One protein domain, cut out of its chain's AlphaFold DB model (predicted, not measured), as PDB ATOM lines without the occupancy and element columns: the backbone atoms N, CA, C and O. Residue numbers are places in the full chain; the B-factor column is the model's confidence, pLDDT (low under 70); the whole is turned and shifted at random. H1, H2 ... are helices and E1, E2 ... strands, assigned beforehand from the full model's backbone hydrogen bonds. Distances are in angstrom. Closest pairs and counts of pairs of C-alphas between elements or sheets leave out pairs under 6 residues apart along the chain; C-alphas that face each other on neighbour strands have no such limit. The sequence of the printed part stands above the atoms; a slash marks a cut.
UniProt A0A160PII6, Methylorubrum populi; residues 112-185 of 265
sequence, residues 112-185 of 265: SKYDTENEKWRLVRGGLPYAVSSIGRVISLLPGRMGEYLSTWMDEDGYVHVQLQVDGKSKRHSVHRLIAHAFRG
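Overview. This is residues 112 to 185 of the 265 residues of a protein of Methylorubrum populi (UniProt A0A160PII6). Two small three-stranded sheets, E1 E2 E3 and E4 E5 E6, stand next to each other with little contact, and the closing helix H1 packs across E1 and E2 with its beginning near E5. The E5 E6 hairpin is the longest part. The printed part has 74 residues, with strands E1 to E6 followed by H1; both sheets are antiparallel, in chain order. The class is mixed, helices and strands, with 36 residues, under half, in named elements. The whole is compact, radius of gyration of the C-alphas 11.8 A, spanning 33 by 26 by 22 A.

Arrangement. E1, residues 121 to 123, E2, 130 to 133, and E3, 138 to 140, form a meander, each strand the antiparallel neighbour of the one before. N 122 and O 132 are 2.9 A apart, N 131 and O 139 3.0 A. E4, 152 to 154, E5, 160 to 166, and E6, 169 to 174, form another, with N 161 and O 153 at 2.8 A and N 164 and O 171 at 2.9 A. The closest C-alphas of E3 and E5, Val 138 and Val 162, are 7.9 A apart. H1, residues 175 to 184, is on the first sheet at a height of 8.9 A, two layers, a helix on one face of a sheet. It runs across the strands, at 88 degrees to E1 on the local plane; its closest C-alpha pair with E1 is Arg 122 and Ala 182, 5.7 A. It is also on the second sheet, over none of its strands; the closest C-alphas of H1 and E5, Val 175 and His 161, are 5.4 A apart. In H1 every O i to N i+4 pair is within hydrogen-bond range.

Along the chain. E1 begins at C-alpha 121 (202.109, 247.014, 346.683). E1, E3 and E4 each measure 7.1 A, E2 10.3 A, E5 18.7 A, E6 16.2 A and H1 13.5 A. H1 ends at C-alpha 184 (213.729, 252.336, 344.152).

Size, cuts and confidence. The C-alphas farthest apart, Glu 117 and Lys 169, are 34.7 A apart. The printed part has no cut; the link E3 to E4 is long, 11 residues. Mean pLDDT of the printed part is 92.8, and no printed residue is under 70.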
ATOM      1  N   SER A 112     197.951 250.470 346.554       92.88
ATOM      2  CA  SER A 112     198.064 250.653 348.007       92.88
ATOM      3  C   SER A 112     196.872 250.085 348.788       92.88
ATOM      4  O   SER A 112     197.009 249.713 349.949       92.88
ATOM      5  N   LYS A 113     195.710 249.912 348.142       92.44
ATOM      6  CA  LYS A 113     194.547 249.227 348.730       92.44
ATOM      7  C   LYS A 113     194.812 247.762 349.111       92.44
ATOM      8  O   LYS A 113     194.026 247.181 349.850       92.44
ATOM      9  N   TYR A 114     195.860 247.152 348.552       92.94
ATOM     10  CA  TYR A 114     196.304 245.798 348.878       92.94
ATOM     11  C   TYR A 114     197.411 245.785 349.947       92.94
ATOM     12  O   TYR A 114     197.877 244.707 350.316       92.94
ATOM     13  N   ASP A 115     197.855 246.951 350.434       96.75
ATOM     14  CA  ASP A 115     198.907 247.045 351.443       96.75
ATOM     15  C   ASP A 115     198.467 246.374 352.751       96.75
ATOM     16  O   ASP A 115     197.361 246.560 353.254       96.75
ATOM     17  N   THR A 116     199.394 245.630 353.341       96.44
ATOM     18  CA  THR A 116     199.312 245.119 354.711       96.44
ATOM     19  C   THR A 116     200.454 245.712 355.535       96.44
ATOM     20  O   THR A 116     201.230 246.538 355.042       96.44
ATOM     21  N   GLU A 117     200.587 245.326 356.804       94.19
ATOM     22  CA  GLU A 117     201.721 245.738 357.641       94.19
ATOM     23  C   GLU A 117     203.069 245.306 357.036       94.19
ATOM     24  O   GLU A 117     203.999 246.108 356.966       94.19
ATOM     25  N   ASN A 118     203.138 244.078 356.506       95.06
ATOM     26  CA  ASN A 118     204.382 243.440 356.063       95.06
ATOM     27  C   ASN A 118     204.570 243.394 354.539       95.06
ATOM     28  O   ASN A 118     205.658 243.075 354.060       95.06
ATOM     29  N   GLU A 119     203.532 243.700 353.763       97.31
ATOM     30  CA  GLU A 119     203.559 243.633 352.303       97.31
ATOM     31  C   GLU A 119     202.979 244.919 351.714       97.31
ATOM     32  O   GLU A 119     201.810 245.236 351.929       97.31
ATOM     33  N   LYS A 120     203.804 245.671 350.985       97.94
ATOM     34  CA  LYS A 120     203.405 246.897 350.284       97.94
ATOM     35  C   LYS A 120     203.329 246.627 348.793       97.94
ATOM     36  O   LYS A 120     204.179 245.916 348.271       97.94
ATOM     37  N   TRP A 121     202.365 247.212 348.102       97.69
ATOM     38  CA  TRP A 121     202.109 247.014 346.683       97.69
ATOM     39  C   TRP A 121     202.310 248.307 345.910       97.69
ATOM     40  O   TRP A 121     201.856 249.379 346.310       97.69
ATOM     41  N   ARG A 122     203.010 248.219 344.782       95.50
ATOM     42  CA  ARG A 122     203.325 249.366 343.926       95.50
ATOM     43  C   ARG A 122     203.086 249.018 342.465       95.50
ATOM     44  O   ARG A 122     203.180 247.856 342.070       95.50
ATOM     45  N   LEU A 123     202.752 250.027 341.663       93.94
ATOM     46  CA  LEU A 123     202.526 249.849 340.231       93.94
ATOM     47  C   LEU A 123     203.813 249.399 339.541       93.94
ATOM     48  O   LEU A 123     204.894 249.936 339.794       93.94
ATOM     49  N   VAL A 124     203.677 248.447 338.620       92.31
ATOM     50  CA  VAL A 124     204.738 248.145 337.664       92.31
ATOM     51  C   VAL A 124     204.870 249.334 336.710       92.31
ATOM     52  O   VAL A 124     203.905 249.742 336.063       92.31
ATOM     53  N   ARG A 125     206.073 249.910 336.630       84.06
ATOM     54  CA  ARG A 125     206.355 251.044 335.738       84.06
ATOM     55  C   ARG A 125     206.309 250.637 334.260       84.06
ATOM     56  O   ARG A 125     206.410 249.462 333.920       84.06
ATOM     57  N   GLY A 126     206.168 251.629 333.378       76.31
ATOM     58  CA  GLY A 126     206.080 251.417 331.927       76.31
ATOM     59  C   GLY A 126     204.655 251.235 331.395       76.31
ATOM     60  O   GLY A 126     204.474 250.615 330.353       76.31
ATOM     61  N   GLY A 127     203.644 251.747 332.109       70.75
ATOM     62  CA  GLY A 127     202.247 251.733 331.654       70.75
ATOM     63  C   GLY A 127     201.588 250.353 331.684       70.75
ATOM     64  O   GLY A 127     200.591 250.127 330.998       70.75
ATOM     65  N   LEU A 128     202.143 249.413 332.451       85.12
ATOM     66  CA  LEU A 128     201.625 248.056 332.513       85.12
ATOM     67  C   LEU A 128     200.567 247.935 333.627       85.12
ATOM     68  O   LEU A 128     200.815 248.370 334.750       85.12
ATOM     69  N   PRO A 129     199.401 247.319 333.365       90.06
ATOM     70  CA  PRO A 129     198.304 247.197 334.328       90.06
ATOM     71  C   PRO A 129     198.556 246.067 335.341       90.06
ATOM     72  O   PRO A 129     197.756 245.137 335.469       90.06
ATOM     73  N   TYR A 130     199.679 246.136 336.053       93.94
ATOM     74  CA  TYR A 130     200.105 245.167 337.061       93.94
ATOM     75  C   TYR A 130     200.689 245.883 338.277       93.94
ATOM     76  O   TYR A 130     201.194 247.001 338.174       93.94
ATOM     77  N   ALA A 131     200.660 245.213 339.424       96.06
ATOM     78  CA  ALA A 131     201.353 245.660 340.623       96.06
ATOM     79  C   ALA A 131     202.294 244.573 341.133       96.06
ATOM     80  O   ALA A 131     202.031 243.381 340.966       96.06
ATOM     81  N   VAL A 132     203.389 245.001 341.752       97.81
ATOM     82  CA  VAL A 132     204.381 244.142 342.394       97.81
ATOM     83  C   VAL A 132     204.447 244.471 343.882       97.81
ATOM     84  O   VAL A 132     204.330 245.637 344.272       97.81
ATOM     85  N   SER A 133     204.594 243.443 344.712       98.19
ATOM     86  CA  SER A 133     204.683 243.586 346.157       98.19
ATOM     87  C   SER A 133     206.123 243.676 346.652       98.19
ATOM     88  O   SER A 133     207.062 243.255 345.975       98.19
ATOM     89  N   SER A 134     206.299 244.183 347.870       97.81
ATOM     90  CA  SER A 134     207.596 244.319 348.542       97.81
ATOM     91  C   SER A 134     208.267 242.980 348.868       97.81
ATOM     92  O   SER A 134     209.425 242.956 349.269       97.81
ATOM     93  N   ILE A 135     207.562 241.859 348.698       97.06
ATOM     94  CA  ILE A 135     208.094 240.496 348.865       97.06
ATOM     95  C   ILE A 135     208.135 239.713 347.541       97.06
ATOM     96  O   ILE A 135     208.360 238.506 347.541       97.06
ATOM     97  N   GLY A 136     207.885 240.384 346.413       96.31
ATOM     98  CA  GLY A 136     208.040 239.815 345.075       96.31
ATOM     99  C   GLY A 136     206.846 239.049 344.524       96.31
ATOM    100  O   GLY A 136     207.002 238.276 343.579       96.31
ATOM    101  N   ARG A 137     205.636 239.283 345.044       97.94
ATOM    102  CA  ARG A 137     204.402 238.814 344.395       97.94
ATOM    103  C   ARG A 137     203.961 239.798 343.318       97.94
ATOM    104  O   ARG A 137     204.231 240.990 343.410       97.94
ATOM    105  N   VAL A 138     203.256 239.307 342.303       98.00
ATOM    106  CA  VAL A 138     202.757 240.130 341.191       98.00
ATOM    107  C   VAL A 138     201.261 239.890 341.025       98.00
ATOM    108  O   VAL A 138     200.831 238.738 340.993       98.00
ATOM    109  N   ILE A 139     200.473 240.960 340.906       96.81
ATOM    110  CA  ILE A 139     199.022 240.901 340.675       96.81
ATOM    111  C   ILE A 139     198.620 241.654 339.411       96.81
ATOM    112  O   ILE A 139     199.276 242.605 338.979       96.81
ATOM    113  N   SER A 140     197.503 241.235 338.826       93.75
ATOM    114  CA  SER A 140     196.867 241.909 337.700       93.75
ATOM    115  C   SER A 140     195.968 243.046 338.183       93.75
ATOM    116  O   SER A 140     195.176 242.882 339.108       93.75
ATOM    117  N   LEU A 141     196.046 244.191 337.508       90.69
ATOM    118  CA  LEU A 141     195.113 245.314 337.658       90.69
ATOM    119  C   LEU A 141     194.181 245.449 336.446       90.69
ATOM    120  O   LEU A 141     193.467 246.441 336.293       90.69
ATOM    121  N   LEU A 142     194.174 244.447 335.562       83.50
ATOM    122  CA  LEU A 142     193.274 244.409 334.418       83.50
ATOM    123  C   LEU A 142     191.817 244.207 334.870       83.50
ATOM    124  O   LEU A 142     191.552 243.397 335.767       83.50
ATOM    125  N   PRO A 143     190.844 244.865 334.211       73.88
ATOM    126  CA  PRO A 143     189.429 244.600 334.443       73.88
ATOM    127  C   PRO A 143     189.097 243.109 334.281       73.88
ATOM    128  O   PRO A 143     189.468 242.484 333.289       73.88
ATOM    129  N   GLY A 144     188.382 242.541 335.255       75.75
ATOM    130  CA  GLY A 144     188.004 241.122 335.269       75.75
ATOM    131  C   GLY A 144     189.076 240.161 335.794       75.75
ATOM    132  O   GLY A 144     188.755 239.000 335.995       75.75
ATOM    133  N   ARG A 145     190.301 240.640 336.050       82.94
ATOM    134  CA  ARG A 145     191.385 239.896 336.721       82.94
ATOM    135  C   ARG A 145     192.019 240.721 337.843       82.94
ATOM    136  O   ARG A 145     193.221 240.657 338.089       82.94
ATOM    137  N   MET A 146     191.225 241.604 338.435       87.81
ATOM    138  CA  MET A 146     191.683 242.619 339.374       87.81
ATOM    139  C   MET A 146     192.100 241.965 340.695       87.81
ATOM    140  O   MET A 146     191.276 241.330 341.345       87.81
ATOM    141  N   GLY A 147     193.354 242.149 341.105       89.69
ATOM    142  CA  GLY A 147     193.909 241.547 342.318       89.69
ATOM    143  C   GLY A 147     194.269 240.066 342.187       89.69
ATOM    144  O   GLY A 147     194.692 239.462 343.166       89.69
ATOM    145  N   GLU A 148     194.125 239.466 341.002       95.25
ATOM    146  CA  GLU A 148     194.557 238.085 340.789       95.25
ATOM    147  C   GLU A 148     196.080 237.992 340.780       95.25
ATOM    148  O   GLU A 148     196.742 238.732 340.047       95.25
ATOM    149  N   TYR A 149     196.624 237.036 341.532       97.12
ATOM    150  CA  TYR A 149     198.047 236.711 341.516       97.12
ATOM    151  C   TYR A 149     198.463 236.109 340.171       97.12
ATOM    152  O   TYR A 149     197.782 235.247 339.610       97.12
ATOM    153  N   LEU A 150     199.604 236.558 339.653       97.31
ATOM    154  CA  LEU A 150     200.245 235.970 338.483       97.31
ATOM    155  C   LEU A 150     201.179 234.843 338.917       97.31
ATOM    156  O   LEU A 150     201.897 234.959 339.909       97.31
ATOM    157  N   SER A 151     201.204 233.770 338.130       96.75
ATOM    158  CA  SER A 151     202.172 232.692 338.305       96.75
ATOM    159  C   SER A 151     203.578 233.171 337.949       96.75
ATOM    160  O   SER A 151     203.800 233.764 336.890       96.75
ATOM    161  N   THR A 152     204.525 232.864 338.827       97.69
ATOM    162  CA  THR A 152     205.956 233.094 338.634       97.69
ATOM    163  C   THR A 152     206.688 231.763 338.529       97.69
ATOM    164  O   THR A 152     206.214 230.750 339.042       97.69
ATOM    165  N   TRP A 153     207.859 231.760 337.905       97.75
ATOM    166  CA  TRP A 153     208.737 230.590 337.848       97.75
ATOM    167  C   TRP A 153     210.193 231.017 338.014       97.75
ATOM    168  O   TRP A 153     210.526 232.174 337.769       97.75
ATOM    169  N   MET A 154     211.047 230.090 338.441       97.38
ATOM    170  CA  MET A 154     212.497 230.293 338.487       97.38
ATOM    171  C   MET A 154     213.134 229.765 337.202       97.38
ATOM    172  O   MET A 154     212.655 228.774 336.647       97.38
ATOM    173  N   ASP A 155     214.167 230.442 336.710       95.38
ATOM    174  CA  ASP A 155     215.039 229.895 335.667       95.38
ATOM    175  C   ASP A 155     216.146 229.005 336.260       95.38
ATOM    176  O   ASP A 155     216.187 228.755 337.466       95.38
ATOM    177  N   GLU A 156     217.019 228.492 335.391       94.19
ATOM    178  CA  GLU A 156     218.140 227.614 335.761       94.19
ATOM    179  C   GLU A 156     219.157 228.313 336.678       94.19
ATOM    180  O   GLU A 156     219.774 227.661 337.517       94.19
ATOM    181  N   ASP A 157     219.259 229.641 336.580       88.81
ATOM    182  CA  ASP A 157     220.132 230.487 337.398       88.81
ATOM    183  C   ASP A 157     219.461 230.923 338.723       88.81
ATOM    184  O   ASP A 157     220.054 231.648 339.522       88.81
ATOM    185  N   GLY A 158     218.219 230.492 338.978       93.62
ATOM    186  CA  GLY A 158     217.462 230.772 340.201       93.62
ATOM    187  C   GLY A 158     216.734 232.122 340.224       93.62
ATOM    188  O   GLY A 158     216.133 232.476 341.244       93.62
ATOM    189  N   TYR A 159     216.737 232.886 339.128       95.56
ATOM    190  CA  TYR A 159     216.005 234.147 339.044       95.56
ATOM    191  C   TYR A 159     214.515 233.909 338.837       95.56
ATOM    192  O   TYR A 159     214.088 233.157 337.963       95.56
ATOM    193  N   VAL A 160     213.701 234.626 339.612       98.00
ATOM    194  CA  VAL A 160     212.241 234.577 339.491       98.00
ATOM    195  C   VAL A 160     211.765 235.481 338.351       98.00
ATOM    196  O   VAL A 160     212.093 236.673 338.291       98.00
ATOM    197  N   HIS A 161     210.926 234.926 337.480       98.12
ATOM    198  CA  HIS A 161     210.325 235.592 336.328       98.12
ATOM    199  C   HIS A 161     208.800 235.544 336.360       98.12
ATOM    200  O   HIS A 161     208.185 234.681 336.987       98.12
ATOM    201  N   VAL A 162     208.194 236.479 335.629       97.94
ATOM    202  CA  VAL A 162     206.756 236.568 335.371       97.94
ATOM    203  C   VAL A 162     206.506 236.913 333.900       97.94
ATOM    204  O   VAL A 162     207.322 237.574 333.250       97.94
ATOM    205  N   GLN A 163     205.378 236.462 333.350       96.62
ATOM    206  CA  GLN A 163     204.921 236.841 332.010       96.62
ATOM    207  C   GLN A 163     203.900 237.976 332.117       96.62
ATOM    208  O   GLN A 163     202.838 237.803 332.715       96.62
ATOM    209  N   LEU A 164     204.209 239.129 331.519       94.19
ATOM    210  CA  LEU A 164     203.320 240.294 331.469       94.19
ATOM    211  C   LEU A 164     202.872 240.551 330.030       94.19
ATOM    212  O   LEU A 164     203.630 240.336 329.085       94.19
ATOM    213  N   GLN A 165     201.640 241.029 329.854       88.31
ATOM    214  CA  GLN A 165     201.149 241.454 328.544       88.31
ATOM    215  C   GLN A 165     201.569 242.900 328.281       88.31
ATOM    216  O   GLN A 165     201.167 243.810 329.004       88.31
ATOM    217  N   VAL A 166     202.344 243.105 327.219       84.44
ATOM    218  CA  VAL A 166     202.815 244.413 326.754       84.44
ATOM    219  C   VAL A 166     202.431 244.540 325.287       84.44
ATOM    220  O   VAL A 166     202.835 243.710 324.472       84.44
ATOM    221  N   ASP A 167     201.606 245.529 324.951       77.88
ATOM    222  CA  ASP A 167     201.121 245.764 323.580       77.88
ATOM    223  C   ASP A 167     200.493 244.522 322.921       77.88
ATOM    224  O   ASP A 167     200.674 244.244 321.739       77.88
ATOM    225  N   GLY A 168     199.753 243.738 323.715       78.06
ATOM    226  CA  GLY A 168     199.089 242.511 323.254       78.06
ATOM    227  C   GLY A 168     200.020 241.311 323.053       78.06
ATOM    228  O   GLY A 168     199.578 240.285 322.541       78.06
ATOM    229  N   LYS A 169     201.295 241.420 323.446       84.62
ATOM    230  CA  LYS A 169     202.269 240.327 323.403       84.62
ATOM    231  C   LYS A 169     202.681 239.934 324.818       84.62
ATOM    232  O   LYS A 169     202.945 240.798 325.652       84.62
ATOM    233  N   SER A 170     202.803 238.631 325.065       90.31
ATOM    234  CA  SER A 170     203.393 238.128 326.309       90.31
ATOM    235  C   SER A 170     204.903 238.360 326.289       90.31
ATOM    236  O   SER A 170     205.580 237.923 325.356       90.31
ATOM    237  N   LYS A 171     205.437 239.050 327.298       94.06
ATOM    238  CA  LYS A 171     206.875 239.282 327.479       94.06
ATOM    239  C   LYS A 171     207.322 238.772 328.845       94.06
ATOM    240  O   LYS A 171     206.594 238.879 329.830       94.06
ATOM    241  N   ARG A 172     208.536 238.217 328.895       95.44
ATOM    242  CA  ARG A 172     209.193 237.788 330.138       95.44
ATOM    243  C   ARG A 172     209.780 239.002 330.858       95.44
ATOM    244  O   ARG A 172     210.522 239.766 330.247       95.44
ATOM    245  N   HIS A 173     209.498 239.129 332.150       96.50
ATOM    246  CA  HIS A 173     210.081 240.131 333.040       96.50
ATOM    247  C   HIS A 173     210.668 239.453 334.280       96.50
ATOM    248  O   HIS A 173     210.050 238.540 334.825       96.50
ATOM    249  N   SER A 174     211.827 239.922 334.746       97.00
ATOM    250  CA  SER A 174     212.400 239.454 336.007       97.00
ATOM    251  C   SER A 174     211.788 240.201 337.191       97.00
ATOM    252  O   SER A 174     211.661 241.429 337.169       97.00
ATOM    253  N   VAL A 175     211.404 239.468 338.236       98.00
ATOM    254  CA  VAL A 175     210.675 240.027 339.383       98.00
ATOM    255  C   VAL A 175     211.529 241.042 340.143       98.00
ATOM    256  O   VAL A 175     211.058 242.148 340.397       98.00
ATOM    257  N   HIS A 176     212.805 240.744 340.406       97.31
ATOM    258  CA  HIS A 176     213.722 241.676 341.073       97.31
ATOM    259  C   HIS A 176     213.822 243.039 340.361       97.31
ATOM    260  O   HIS A 176     213.865 244.075 341.021       97.31
ATOM    261  N   ARG A 177     213.781 243.078 339.019       96.75
ATOM    262  CA  ARG A 177     213.774 244.349 338.272       96.75
ATOM    263  C   ARG A 177     212.459 245.094 338.436       96.75
ATOM    264  O   ARG A 177     212.484 246.309 338.606       96.75
ATOM    265  N   LEU A 178     211.324 244.390 338.403       97.25
ATOM    266  CA  LEU A 178     210.020 245.011 338.654       97.25
ATOM    267  C   LEU A 178     210.000 245.683 340.033       97.25
ATOM    268  O   LEU A 178     209.570 246.827 340.145       97.25
ATOM    269  N   ILE A 179     210.535 245.007 341.052       97.69
ATOM    270  CA  ILE A 179     210.668 245.544 342.410       97.69
ATOM    271  C   ILE A 179     211.602 246.753 342.437       97.69
ATOM    272  O   ILE A 179     211.225 247.785 342.988       97.69
ATOM    273  N   ALA A 180     212.786 246.666 341.821       97.12
ATOM    274  CA  ALA A 180     213.732 247.780 341.769       97.12
ATOM    275  C   ALA A 180     213.068 249.046 341.203       97.12
ATOM    276  O   ALA A 180     213.066 250.086 341.857       97.12
ATOM    277  N   HIS A 181     212.393 248.941 340.057       96.00
ATOM    278  CA  HIS A 181     211.680 250.078 339.468       96.00
ATOM    279  C   HIS A 181     210.527 250.590 340.344       96.00
ATOM    280  O   HIS A 181     210.300 251.798 340.433       96.00
ATOM    281  N   ALA A 182     209.779 249.688 340.983       95.38
ATOM    282  CA  ALA A 182     208.597 250.053 341.757       95.38
ATOM    283  C   ALA A 182     208.933 250.699 343.116       95.38
ATOM    284  O   ALA A 182     208.238 251.624 343.533       95.38
ATOM    285  N   PHE A 183     210.000 250.250 343.787       95.88
ATOM    286  CA  PHE A 183     210.362 250.677 345.147       95.88
ATOM    287  C   PHE A 183     211.605 251.572 345.218       95.88
ATOM    288  O   PHE A 183     211.749 252.328 346.178       95.88
ATOM    289  N   ARG A 184     212.503 251.514 344.225       94.69
ATOM    290  CA  ARG A 184     213.729 252.336 344.152       94.69
ATOM    291  C   ARG A 184     213.688 253.385 343.038       94.69
ATOM    292  O   ARG A 184     214.570 254.233 342.984       94.69
ATOM    293  N   GLY A 185     212.661 253.361 342.189       93.44
ATOM    294  CA  GLY A 185     212.531 254.276 341.058       93.44
ATOM    295  C   GLY A 185     213.427 253.889 339.883       93.44
ATOM    296  O   GLY A 185     213.872 252.746 339.772       93.44
TER     297      GLY A 185